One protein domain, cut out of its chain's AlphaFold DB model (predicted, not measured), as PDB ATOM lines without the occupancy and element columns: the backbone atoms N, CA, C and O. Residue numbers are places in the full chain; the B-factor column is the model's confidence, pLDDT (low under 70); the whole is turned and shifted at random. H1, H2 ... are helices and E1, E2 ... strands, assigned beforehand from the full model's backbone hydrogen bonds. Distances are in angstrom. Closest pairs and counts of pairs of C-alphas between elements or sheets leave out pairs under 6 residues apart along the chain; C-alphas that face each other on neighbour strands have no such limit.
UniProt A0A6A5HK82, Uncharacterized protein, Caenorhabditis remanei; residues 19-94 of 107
ATOM      1  N   LYS A  19      86.639 152.059   6.776       77.75
ATOM      2  CA  LYS A  19      86.045 151.081   7.690       77.75
ATOM      3  C   LYS A  19      85.099 151.792   8.641       77.75
ATOM      4  O   LYS A  19      85.293 152.972   8.937       77.75
ATOM      5  N   THR A  20      84.109 151.079   9.158       79.19
ATOM      6  CA  THR A  20      83.281 151.599  10.248       79.19
ATOM      7  C   THR A  20      83.663 151.015  11.582       79.19
ATOM      8  O   THR A  20      83.747 149.800  11.730       79.19
ATOM      9  N   ILE A  21      83.860 151.903  12.547       80.56
ATOM     10  CA  ILE A  21      84.148 151.570  13.936       80.56
ATOM     11  C   ILE A  21      82.948 151.922  14.813       80.56
ATOM     12  O   ILE A  21      82.145 152.794  14.461       80.56
ATOM     13  N   CYS A  22      82.850 151.248  15.955       86.06
ATOM     14  CA  CYS A  22      81.939 151.628  17.021       86.06
ATOM     15  C   CYS A  22      82.690 152.470  18.049       86.06
ATOM     16  O   CYS A  22      83.739 152.048  18.532       86.06
ATOM     17  N   GLU A  23      82.178 153.654  18.372       87.81
ATOM     18  CA  GLU A  23      82.710 154.435  19.486       87.81
ATOM     19  C   GLU A  23      82.427 153.757  20.834       87.81
ATOM     20  O   GLU A  23      81.429 153.048  21.006       87.81
ATOM     21  N   GLU A  24      83.282 154.040  21.818       84.38
ATOM     22  CA  GLU A  24      83.129 153.551  23.186       84.38
ATOM     23  C   GLU A  24      81.751 153.934  23.764       84.38
ATOM     24  O   GLU A  24      81.242 155.046  23.567       84.38
ATOM     25  N   GLY A  25      81.107 152.979  24.442       84.19
ATOM     26  CA  GLY A  25      79.742 153.126  24.961       84.19
ATOM     27  C   GLY A  25      78.628 153.003  23.910       84.19
ATOM     28  O   GLY A  25      77.458 153.177  24.248       84.19
ATOM     29  N   GLY A  26      78.961 152.717  22.645       85.00
ATOM     30  CA  GLY A  26      78.000 152.383  21.588       85.00
ATOM     31  C   GLY A  26      77.759 150.881  21.391       85.00
ATOM     32  O   GLY A  26      76.832 150.511  20.671       85.00
ATOM     33  N   GLU A  27      78.586 150.029  21.998       89.56
ATOM     34  CA  GLU A  27      78.564 148.573  21.836       89.56
ATOM     35  C   GLU A  27      77.394 147.946  22.617       89.56
ATOM     36  O   GLU A  27      77.287 148.109  23.830       89.56
ATOM     37  N   TYR A  28      76.531 147.191  21.932       85.44
ATOM     38  CA  TYR A  28      75.463 146.402  22.569       85.44
ATOM     39  C   TYR A  28      75.865 144.945  22.824       85.44
ATOM     40  O   TYR A  28      75.273 144.283  23.674       85.44
ATOM     41  N   GLY A  29      76.848 144.438  22.079       84.44
ATOM     42  CA  GLY A  29      77.266 143.037  22.111       84.44
ATOM     43  C   GLY A  29      77.471 142.460  20.708       84.44
ATOM     44  O   GLY A  29      77.402 143.206  19.729       84.44
ATOM     45  N   PRO A  30      77.738 141.150  20.591       84.38
ATOM     46  CA  PRO A  30      77.906 140.484  19.301       84.38
ATOM     47  C   PRO A  30      76.601 140.484  18.496       84.38
ATOM     48  O   PRO A  30      75.512 140.464  19.068       84.38
ATOM     49  N   SER A  31      76.712 140.469  17.169       83.69
ATOM     50  CA  SER A  31      75.596 140.357  16.231       83.69
ATOM     51  C   SER A  31      75.375 138.893  15.830       83.69
ATOM     52  O   SER A  31      76.054 138.382  14.932       83.69
ATOM     53  N   PRO A  32      74.442 138.162  16.468       77.69
ATOM     54  CA  PRO A  32      74.128 136.806  16.048       77.69
ATOM     55  C   PRO A  32      73.475 136.840  14.661       77.69
ATOM     56  O   PRO A  32      72.430 137.456  14.467       77.69
ATOM     57  N   MET A  33      74.089 136.162  13.688       78.00
ATOM     58  CA  MET A  33      73.578 136.045  12.312       78.00
ATOM     59  C   MET A  33      73.364 137.394  11.591       78.00
ATOM     60  O   MET A  33      72.515 137.488  10.702       78.00
ATOM     61  N   GLY A  34      74.114 138.434  11.966       75.94
ATOM     62  CA  GLY A  34      73.973 139.778  11.396       75.94
ATOM     63  C   GLY A  34      72.683 140.498  11.802       75.94
ATOM     64  O   GLY A  34      72.213 141.388  11.093       75.94
ATOM     65  N   MET A  35      72.054 140.077  12.905       83.69
ATOM     66  CA  MET A  35      70.910 140.767  13.496       83.69
ATOM     67  C   MET A  35      71.368 141.667  14.640       83.69
ATOM     68  O   MET A  35      72.144 141.246  15.501       83.69
ATOM     69  N   CYS A  36      70.859 142.896  14.657       88.00
ATOM     70  CA  CYS A  36      71.092 143.863  15.720       88.00
ATOM     71  C   CYS A  36      69.770 144.453  16.222       88.00
ATOM     72  O   CYS A  36      68.806 144.529  15.456       88.00
ATOM     73  N   PRO A  37      69.686 144.833  17.510       86.88
ATOM     74  CA  PRO A  37      68.499 145.481  18.050       86.88
ATOM     75  C   PRO A  37      68.200 146.801  17.325       86.88
ATOM     76  O   PRO A  37      69.094 147.442  16.770       86.88
ATOM     77  N   LEU A  38      66.932 147.222  17.353       87.56
ATOM     78  CA  LEU A  38      66.484 148.463  16.714       87.56
ATOM     79  C   LEU A  38      67.328 149.665  17.169       87.56
ATOM     80  O   LEU A  38      67.573 149.851  18.361       87.56
ATOM     81  N   GLY A  39      67.757 150.483  16.204       85.69
ATOM     82  CA  GLY A  39      68.652 151.622  16.440       85.69
ATOM     83  C   GLY A  39      70.137 151.253  16.570       85.69
ATOM     84  O   GLY A  39      70.942 152.081  17.009       85.69
ATOM     85  N   SER A  40      70.516 150.027  16.206       88.69
ATOM     86  CA  SER A  40      71.907 149.578  16.126       88.69
ATOM     87  C   SER A  40      72.160 148.743  14.870       88.69
ATOM     88  O   SER A  40      71.240 148.126  14.336       88.69
ATOM     89  N   TYR A  41      73.409 148.719  14.410       87.50
ATOM     90  CA  TYR A  41      73.830 148.019  13.196       87.50
ATOM     91  C   TYR A  41      75.061 147.164  13.441       87.50
ATOM     92  O   TYR A  41      75.875 147.452  14.321       87.50
ATOM     93  N   GLU A  42      75.206 146.132  12.617       85.94
ATOM     94  CA  GLU A  42      76.400 145.302  12.592       85.94
ATOM     95  C   GLU A  42      77.573 146.112  12.021       85.94
ATOM     96  O   GLU A  42      77.540 146.587  10.880       85.94
ATOM     97  N   VAL A  43      78.615 146.269  12.833       83.75
ATOM     98  CA  VAL A  43      79.923 146.771  12.409       83.75
ATOM     99  C   VAL A  43      80.855 145.603  12.083       83.75
ATOM    100  O   VAL A  43      80.602 144.450  12.421       83.75
ATOM    101  N   ILE A  44      81.960 145.915  11.413       77.94
ATOM    102  CA  ILE A  44      82.895 144.959  10.806       77.94
ATOM    103  C   ILE A  44      83.397 143.853  11.754       77.94
ATOM    104  O   ILE A  44      83.621 142.732  11.311       77.94
ATOM    105  N   ASN A  45      83.498 144.126  13.059       75.19
ATOM    106  CA  ASN A  45      83.884 143.155  14.089       75.19
ATOM    107  C   ASN A  45      82.743 142.238  14.565       75.19
ATOM    108  O   ASN A  45      82.865 141.633  15.628       75.19
ATOM    109  N   GLN A  46      81.662 142.118  13.787       79.00
ATOM    110  CA  GLN A  46      80.465 141.332  14.115       79.00
ATOM    111  C   GLN A  46      79.819 141.767  15.435       79.00
ATOM    112  O   GLN A  46      79.234 140.954  16.149       79.00
ATOM    113  N   MET A  47      79.930 143.051  15.778       85.62
ATOM    114  CA  MET A  47      79.287 143.642  16.948       85.62
ATOM    115  C   MET A  47      78.133 144.537  16.518       85.62
ATOM    116  O   MET A  47      78.189 145.197  15.482       85.62
ATOM    117  N   CYS A  48      77.103 144.603  17.348       89.44
ATOM    118  CA  CYS A  48      76.047 145.588  17.221       89.44
ATOM    119  C   CYS A  48      76.486 146.905  17.849       89.44
ATOM    120  O   CYS A  48      76.789 146.971  19.045       89.44
ATOM    121  N   CYS A  49      76.485 147.956  17.037       91.25
ATOM    122  CA  CYS A  49      76.812 149.309  17.441       91.25
ATOM    123  C   CYS A  49      75.614 150.230  17.268       91.25
ATOM    124  O   CYS A  49      74.962 150.217  16.223       91.25
ATOM    125  N   LYS A  50      75.337 151.066  18.267       91.69
ATOM    126  CA  LYS A  50      74.312 152.106  18.168       91.69
ATOM    127  C   LYS A  50      74.577 153.009  16.966       91.69
ATOM    128  O   LYS A  50      75.684 153.516  16.824       91.69
ATOM    129  N   GLU A  51      73.551 153.289  16.165       88.00
ATOM    130  CA  GLU A  51      73.667 154.102  14.943       88.00
ATOM    131  C   GLU A  51      74.413 155.419  15.167       88.00
ATOM    132  O   GLU A  51      75.368 155.742  14.467       88.00
ATOM    133  N   SER A  52      74.030 156.140  16.224       88.56
ATOM    134  CA  SER A  52      74.595 157.439  16.598       88.56
ATOM    135  C   SER A  52      76.067 157.391  17.029       88.56
ATOM    136  O   SER A  52      76.639 158.428  17.351       88.56
ATOM    137  N   LYS A  53      76.641 156.193  17.147       90.06
ATOM    138  CA  LYS A  53      78.006 155.916  17.609       90.06
ATOM    139  C   LYS A  53      78.845 155.203  16.548       90.06
ATOM    140  O   LYS A  53      79.982 154.829  16.825       90.06
ATOM    141  N   ILE A  54      78.314 155.031  15.337       87.62
ATOM    142  CA  ILE A  54      79.064 154.494  14.202       87.62
ATOM    143  C   ILE A  54      79.834 155.635  13.543       87.62
ATOM    144  O   ILE A  54      79.260 156.662  13.179       87.62
ATOM    145  N   ARG A  55      81.138 155.439  13.340       84.31
ATOM    146  CA  ARG A  55      81.989 156.372  12.593       84.31
ATOM    147  C   ARG A  55      82.688 155.685  11.438       84.31
ATOM    148  O   ARG A  55      83.185 154.572  11.587       84.31
ATOM    149  N   GLN A  56      82.771 156.380  10.306       81.44
ATOM    150  CA  GLN A  56      83.641 156.005   9.197       81.44
ATOM    151  C   GLN A  56      85.038 156.566   9.450       81.44
ATOM    152  O   GLN A  56      85.200 157.751   9.742       81.44
ATOM    153  N   VAL A  57      86.041 155.703   9.368       81.62
ATOM    154  CA  VAL A  57      87.454 156.058   9.511       81.62
ATOM    155  C   VAL A  57      88.249 155.450   8.364       81.62
ATOM    156  O   VAL A  57      87.787 154.519   7.694       81.62
ATOM    157  N   ALA A  58      89.452 155.973   8.127       81.00
ATOM    158  CA  ALA A  58      90.359 155.397   7.145       81.00
ATOM    159  C   ALA A  58      90.619 153.919   7.468       81.00
ATOM    160  O   ALA A  58      90.814 153.535   8.626       81.00
ATOM    161  N   CYS A  59      90.589 153.078   6.439       81.81
ATOM    162  CA  CYS A  59      90.966 151.689   6.581       81.81
ATOM    163  C   CYS A  59      92.482 151.552   6.579       81.81
ATOM    164  O   CYS A  59      93.127 151.380   5.540       81.81
ATOM    165  N   GLU A  60      93.037 151.608   7.775       86.56
ATOM    166  CA  GLU A  60      94.446 151.382   8.020       86.56
ATOM    167  C   GLU A  60      94.602 150.401   9.178       86.56
ATOM    168  O   GLU A  60      93.700 150.239  10.010       86.56
ATOM    169  N   ASP A  61      95.743 149.716   9.186       87.81
ATOM    170  CA  ASP A  61      96.171 148.969  10.361       87.81
ATOM    171  C   ASP A  61      96.428 149.958  11.494       87.81
ATOM    172  O   ASP A  61      96.839 151.099  11.259       87.81
ATOM    173  N   GLN A  62      96.190 149.527  12.726       86.38
ATOM    174  CA  GLN A  62      96.465 150.373  13.874       86.38
ATOM    175  C   GLN A  62      97.965 150.656  13.950       86.38
ATOM    176  O   GLN A  62      98.790 149.755  13.787       86.38
ATOM    177  N   LEU A  63      98.316 151.915  14.196       88.19
ATOM    178  CA  LEU A  63      99.692 152.346  14.402       88.19
ATOM    179  C   LEU A  63      99.932 152.616  15.889       88.19
ATOM    180  O   LEU A  63      99.022 153.041  16.602       88.19
ATOM    181  N   ASP A  64     101.159 152.386  16.344       88.38
ATOM    182  CA  ASP A  64     101.600 152.803  17.671       88.38
ATOM    183  C   ASP A  64     101.907 154.312  17.705       88.38
ATOM    184  O   ASP A  64     101.850 155.013  16.690       88.38
ATOM    185  N   SER A  65     102.286 154.829  18.877       91.38
ATOM    186  CA  SER A  65     102.660 156.240  19.062       91.38
ATOM    187  C   SER A  65     103.861 156.691  18.216       91.38
ATOM    188  O   SER A  65     104.105 157.890  18.103       91.38
ATOM    189  N   ASN A  66     104.615 155.755  17.632       91.62
ATOM    190  CA  ASN A  66     105.762 156.016  16.764       91.62
ATOM    191  C   ASN A  66     105.413 155.864  15.271       91.62
ATOM    192  O   ASN A  66     106.301 155.969  14.424       91.62
ATOM    193  N   GLY A  67     104.147 155.596  14.931       85.31
ATOM    194  CA  GLY A  67     103.693 155.382  13.556       85.31
ATOM    195  C   GLY A  67     104.024 153.998  12.991       85.31
ATOM    196  O   GLY A  67     103.934 153.797  11.779       85.31
ATOM    197  N   LYS A  68     104.423 153.031  13.826       86.00
ATOM    198  CA  LYS A  68     104.694 151.654  13.398       86.00
ATOM    199  C   LYS A  68     103.411 150.829  13.446       86.00
ATOM    200  O   LYS A  68     102.659 150.917  14.410       86.00
ATOM    201  N   SER A  69     103.190 149.987  12.434       85.81
ATOM    202  CA  SER A  69     102.052 149.060  12.430       85.81
ATOM    203  C   SER A  69     102.086 148.145  13.654       85.81
ATOM    204  O   SER A  69     103.089 147.476  13.919       85.81
ATOM    205  N   MET A  70     100.976 148.138  14.387       88.69
ATOM    206  CA  MET A  70     100.716 147.262  15.523       88.69
ATOM    207  C   MET A  70     100.153 145.912  15.091       88.69
ATOM    208  O   MET A  70     100.027 145.029  15.933       88.69
ATOM    209  N   CYS A  71      99.829 145.726  13.809       87.56
ATOM    210  CA  CYS A  71      99.400 144.435  13.300       87.56
ATOM    211  C   CYS A  71     100.559 143.423  13.372       87.56
ATOM    212  O   CYS A  71     101.540 143.567  12.638       87.56
ATOM    213  N   PRO A  72     100.474 142.371  14.209       85.56
ATOM    214  CA  PRO A  72     101.533 141.368  14.297       85.56
ATOM    215  C   PRO A  72     101.409 140.300  13.203       85.56
ATOM    216  O   PRO A  72     102.269 139.427  13.077       85.56
ATOM    217  N   LEU A  73     100.315 140.321  12.439       84.88
ATOM    218  CA  LEU A  73      99.996 139.304  11.453       84.88
ATOM    219  C   LEU A  73     100.510 139.699  10.074       84.88
ATOM    220  O   LEU A  73     100.484 140.854   9.671       84.88
ATOM    221  N   SER A  74     100.922 138.691   9.313       84.25
ATOM    222  CA  SER A  74     100.922 138.800   7.857       84.25
ATOM    223  C   SER A  74      99.520 138.499   7.331       84.25
ATOM    224  O   SER A  74      98.712 137.868   8.016       84.25
ATOM    225  N   ARG A  75      99.256 138.836   6.067       78.69
ATOM    226  CA  ARG A  75      98.006 138.465   5.383       78.69
ATOM    227  C   ARG A  75      97.695 136.964   5.493       78.69
ATOM    228  O   ARG A  75      96.545 136.585   5.667       78.69
ATOM    229  N   LEU A  76      98.720 136.102   5.469       79.38
ATOM    230  CA  LEU A  76      98.559 134.653   5.664       79.38
ATOM    231  C   LEU A  76      98.153 134.288   7.106       79.38
ATOM    232  O   LEU A  76      97.446 133.307   7.325       79.38
ATOM    233  N   GLY A  77      98.621 135.067   8.083       80.25
ATOM    234  CA  GLY A  77      98.304 134.907   9.501       80.25
ATOM    235  C   GLY A  77      96.840 135.200   9.823       80.25
ATOM    236  O   GLY A  77      96.254 134.478  10.627       80.25
ATOM    237  N   CYS A  78      96.229 136.172   9.139       80.44
ATOM    238  CA  CYS A  78      94.809 136.514   9.284       80.44
ATOM    239  C   CYS A  78      93.886 135.320   8.990       80.44
ATOM    240  O   CYS A  78      92.987 135.002   9.760       80.44
ATOM    241  N   TYR A  79      94.162 134.561   7.923       74.19
ATOM    242  CA  TYR A  79      93.368 133.373   7.572       74.19
ATOM    243  C   TYR A  79      93.447 132.247   8.611       74.19
ATOM    244  O   TYR A  79      92.593 131.362   8.635       74.19
ATOM    245  N   ARG A  80      94.478 132.263   9.461       75.94
ATOM    246  CA  ARG A  80      94.718 131.248  10.492       75.94
ATOM    247  C   ARG A  80      94.174 131.639  11.867       75.94
ATOM    248  O   ARG A  80      94.339 130.852  12.793       75.94
ATOM    249  N   LYS A  81      93.527 132.804  11.999       69.44
ATOM    250  CA  LYS A  81      92.965 133.321  13.260       69.44
ATOM    251  C   LYS A  81      93.970 133.337  14.419       69.44
ATOM    252  O   LYS A  81      93.658 132.922  15.537       69.44
ATOM    253  N   LEU A  82      95.212 133.737  14.141       73.88
ATOM    254  CA  LEU A  82      96.326 133.592  15.089       73.88
ATOM    255  C   LEU A  82      96.217 134.509  16.314       73.88
ATOM    256  O   LEU A  82      96.846 134.213  17.325       73.88
ATOM    257  N   LEU A  83      95.429 135.588  16.240       71.62
ATOM    258  CA  LEU A  83      95.181 136.470  17.386       71.62
ATOM    259  C   LEU A  83      94.057 135.957  18.299       71.62
ATOM    260  O   LEU A  83      93.820 136.524  19.355       71.62
ATOM    261  N   GLY A  84      93.355 134.878  17.934       70.44
ATOM    262  CA  GLY A  84      92.310 134.264  18.767       70.44
ATOM    263  C   GLY A  84      91.023 135.090  18.917       70.44
ATOM    264  O   GLY A  84      89.978 134.520  19.230       70.44
ATOM    265  N   SER A  85      91.058 136.392  18.628       79.88
ATOM    266  CA  SER A  85      89.918 137.309  18.650       79.88
ATOM    267  C   SER A  85      89.759 138.020  17.309       79.88
ATOM    268  O   SER A  85      90.624 138.781  16.880       79.88
ATOM    269  N   LEU A  86      88.603 137.831  16.663       77.62
ATOM    270  CA  LEU A  86      88.257 138.548  15.431       77.62
ATOM    271  C   LEU A  86      88.219 140.071  15.655       77.62
ATOM    272  O   LEU A  86      88.581 140.830  14.759       77.62
ATOM    273  N   LYS A  87      87.814 140.518  16.853       77.88
ATOM    274  CA  LYS A  87      87.796 141.941  17.218       77.88
ATOM    275  C   LYS A  87      89.207 142.528  17.178       77.88
ATOM    276  O   LYS A  87      89.405 143.542  16.519       77.88
ATOM    277  N   GLU A  88      90.177 141.864  17.804       80.62
ATOM    278  CA  GLU A  88      91.571 142.332  17.816       80.62
ATOM    279  C   GLU A  88      92.195 142.305  16.419       80.62
ATOM    280  O   GLU A  88      92.879 143.250  16.037       80.62
ATOM    281  N   GLU A  89      91.920 141.270  15.615       82.31
ATOM    282  CA  GLU A  89      92.388 141.225  14.223       82.31
ATOM    283  C   GLU A  89      91.854 142.393  13.401       82.31
ATOM    284  O   GLU A  89      92.581 143.004  12.624       82.31
ATOM    285  N   ILE A  90      90.580 142.723  13.572       79.00
ATOM    286  CA  ILE A  90      89.959 143.821  12.844       79.00
ATOM    287  C   ILE A  90      90.440 145.169  13.359       79.00
ATOM    288  O   ILE A  90      90.586 146.082  12.555       79.00
ATOM    289  N   GLU A  91      90.698 145.333  14.651       80.38
ATOM    290  CA  GLU A  91      91.216 146.589  15.199       80.38
ATOM    291  C   GLU A  91      92.659 146.842  14.755       80.38
ATOM    292  O   GLU A  91      92.944 147.906  14.199       80.38
ATOM    293  N   LEU A  92      93.532 145.842  14.909       84.88
ATOM    294  CA  LEU A  92      94.965 145.964  14.652       84.88
ATOM    295  C   LEU A  92      95.321 145.836  13.172       84.88
ATOM    296  O   LEU A  92      96.182 146.564  12.686       84.88
ATOM    297  N   CYS A  93      94.680 144.907  12.464       87.00
ATOM    298  CA  CYS A  93      95.110 144.418  11.156       87.00
ATOM    299  C   CYS A  93      94.072 144.643  10.045       87.00
ATOM    300  O   CYS A  93      94.037 143.874   9.081       87.00
ATOM    301  N   THR A  94      93.196 145.653  10.151       85.56
ATOM    302  CA  THR A  94      92.073 145.813   9.203       85.56
ATOM    303  C   THR A  94      92.509 145.811   7.738       85.56
ATOM    304  O   THR A  94      91.842 145.214   6.892       85.56
TER     305      THR A  94
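What this domain is: This is residues 19 to 94 of the 107 residues of an uncharacterized protein of Caenorhabditis remanei (UniProt A0A6A5HK82). The model has two lobes joined by a strand: one holds a small three-stranded sheet, E2, E4 and E3, with the short two-stranded ribbon of E1 and E5 beside it, and the other is helix H2 with a loop of chain, residues 59 to 85, swung round it and holding the tiny helix H1. E5 leads out of the strand lobe toward the helix lobe, and residues 59 to 74 make a long stretch with no named element. The printed part has 76 residues, with named elements in the order E1, E2, E3, E4, E5, H1, H2; both sheets, E2 - E4 - E3 and E1 - E5, are antiparallel. The class is mixed, helices and strands, though under half of the residues, 33, are in named elements. The whole is only just compact, close to loose, with a radius of gyration of the C-alphas of 13.3 A and spans of 37 by 27 by 16 A.

How they stand to each other: In the larger sheet the inner strand is E4, residues 47 to 50, and the edge strands are E2, residues 27 to 30, and E3, residues 40 to 43. E3 and E4 form a hairpin, antiparallel at 139 degrees, with N 41 and O 49 within hydrogen-bond range at 2.8 A. E2 and E4 are antiparallel at 155 degrees, with N 28 and O 48 at 2.9 A. E1, residues 19 to 22, and E5, residues 54 to 58, are antiparallel at 141 degrees, with N 21 and O 55 at 2.9 A and N 55 and O 21 at 3.0 A. The closest C-alphas of E1 and E4 are those of Cys 22 and Cys 49, 5.6 A apart. H2, residues 86 to 93, and H1, residues 75 to 78, are close but not clearly touching, with the C-alphas of Cys 78 and Glu 89 the closest at 7.2 A. Neither helix is on the larger sheet. In H2 every O i to N i+4 pair is within hydrogen-bond range; H1 is too short for such a pair, and its one O i to N i+3 pair is not within range.

Where its parts are: E1 begins at C-alpha 19, (86.045, 151.081, 7.690). E5 is 13.3 A long from first to last C-alpha, E1 10.2 A, E4 9.9 A, E3 9.3 A and E2 8.5 A. H2 is 10.0 A long, from C-alpha 86 at (88.257, 138.548, 15.431) to C-alpha 93 at (95.110, 144.418, 11.156), and H1 is 5.4 A long.

The domain as a whole: The two C-alphas farthest apart, those of Leu 38 and Asn 66, are 40.0 A from each other. The printed part has no cut. The link from E5 to H1, 16 residues, is long. The mean pLDDT of the printed part is 83.3, and residue 81 is under 70.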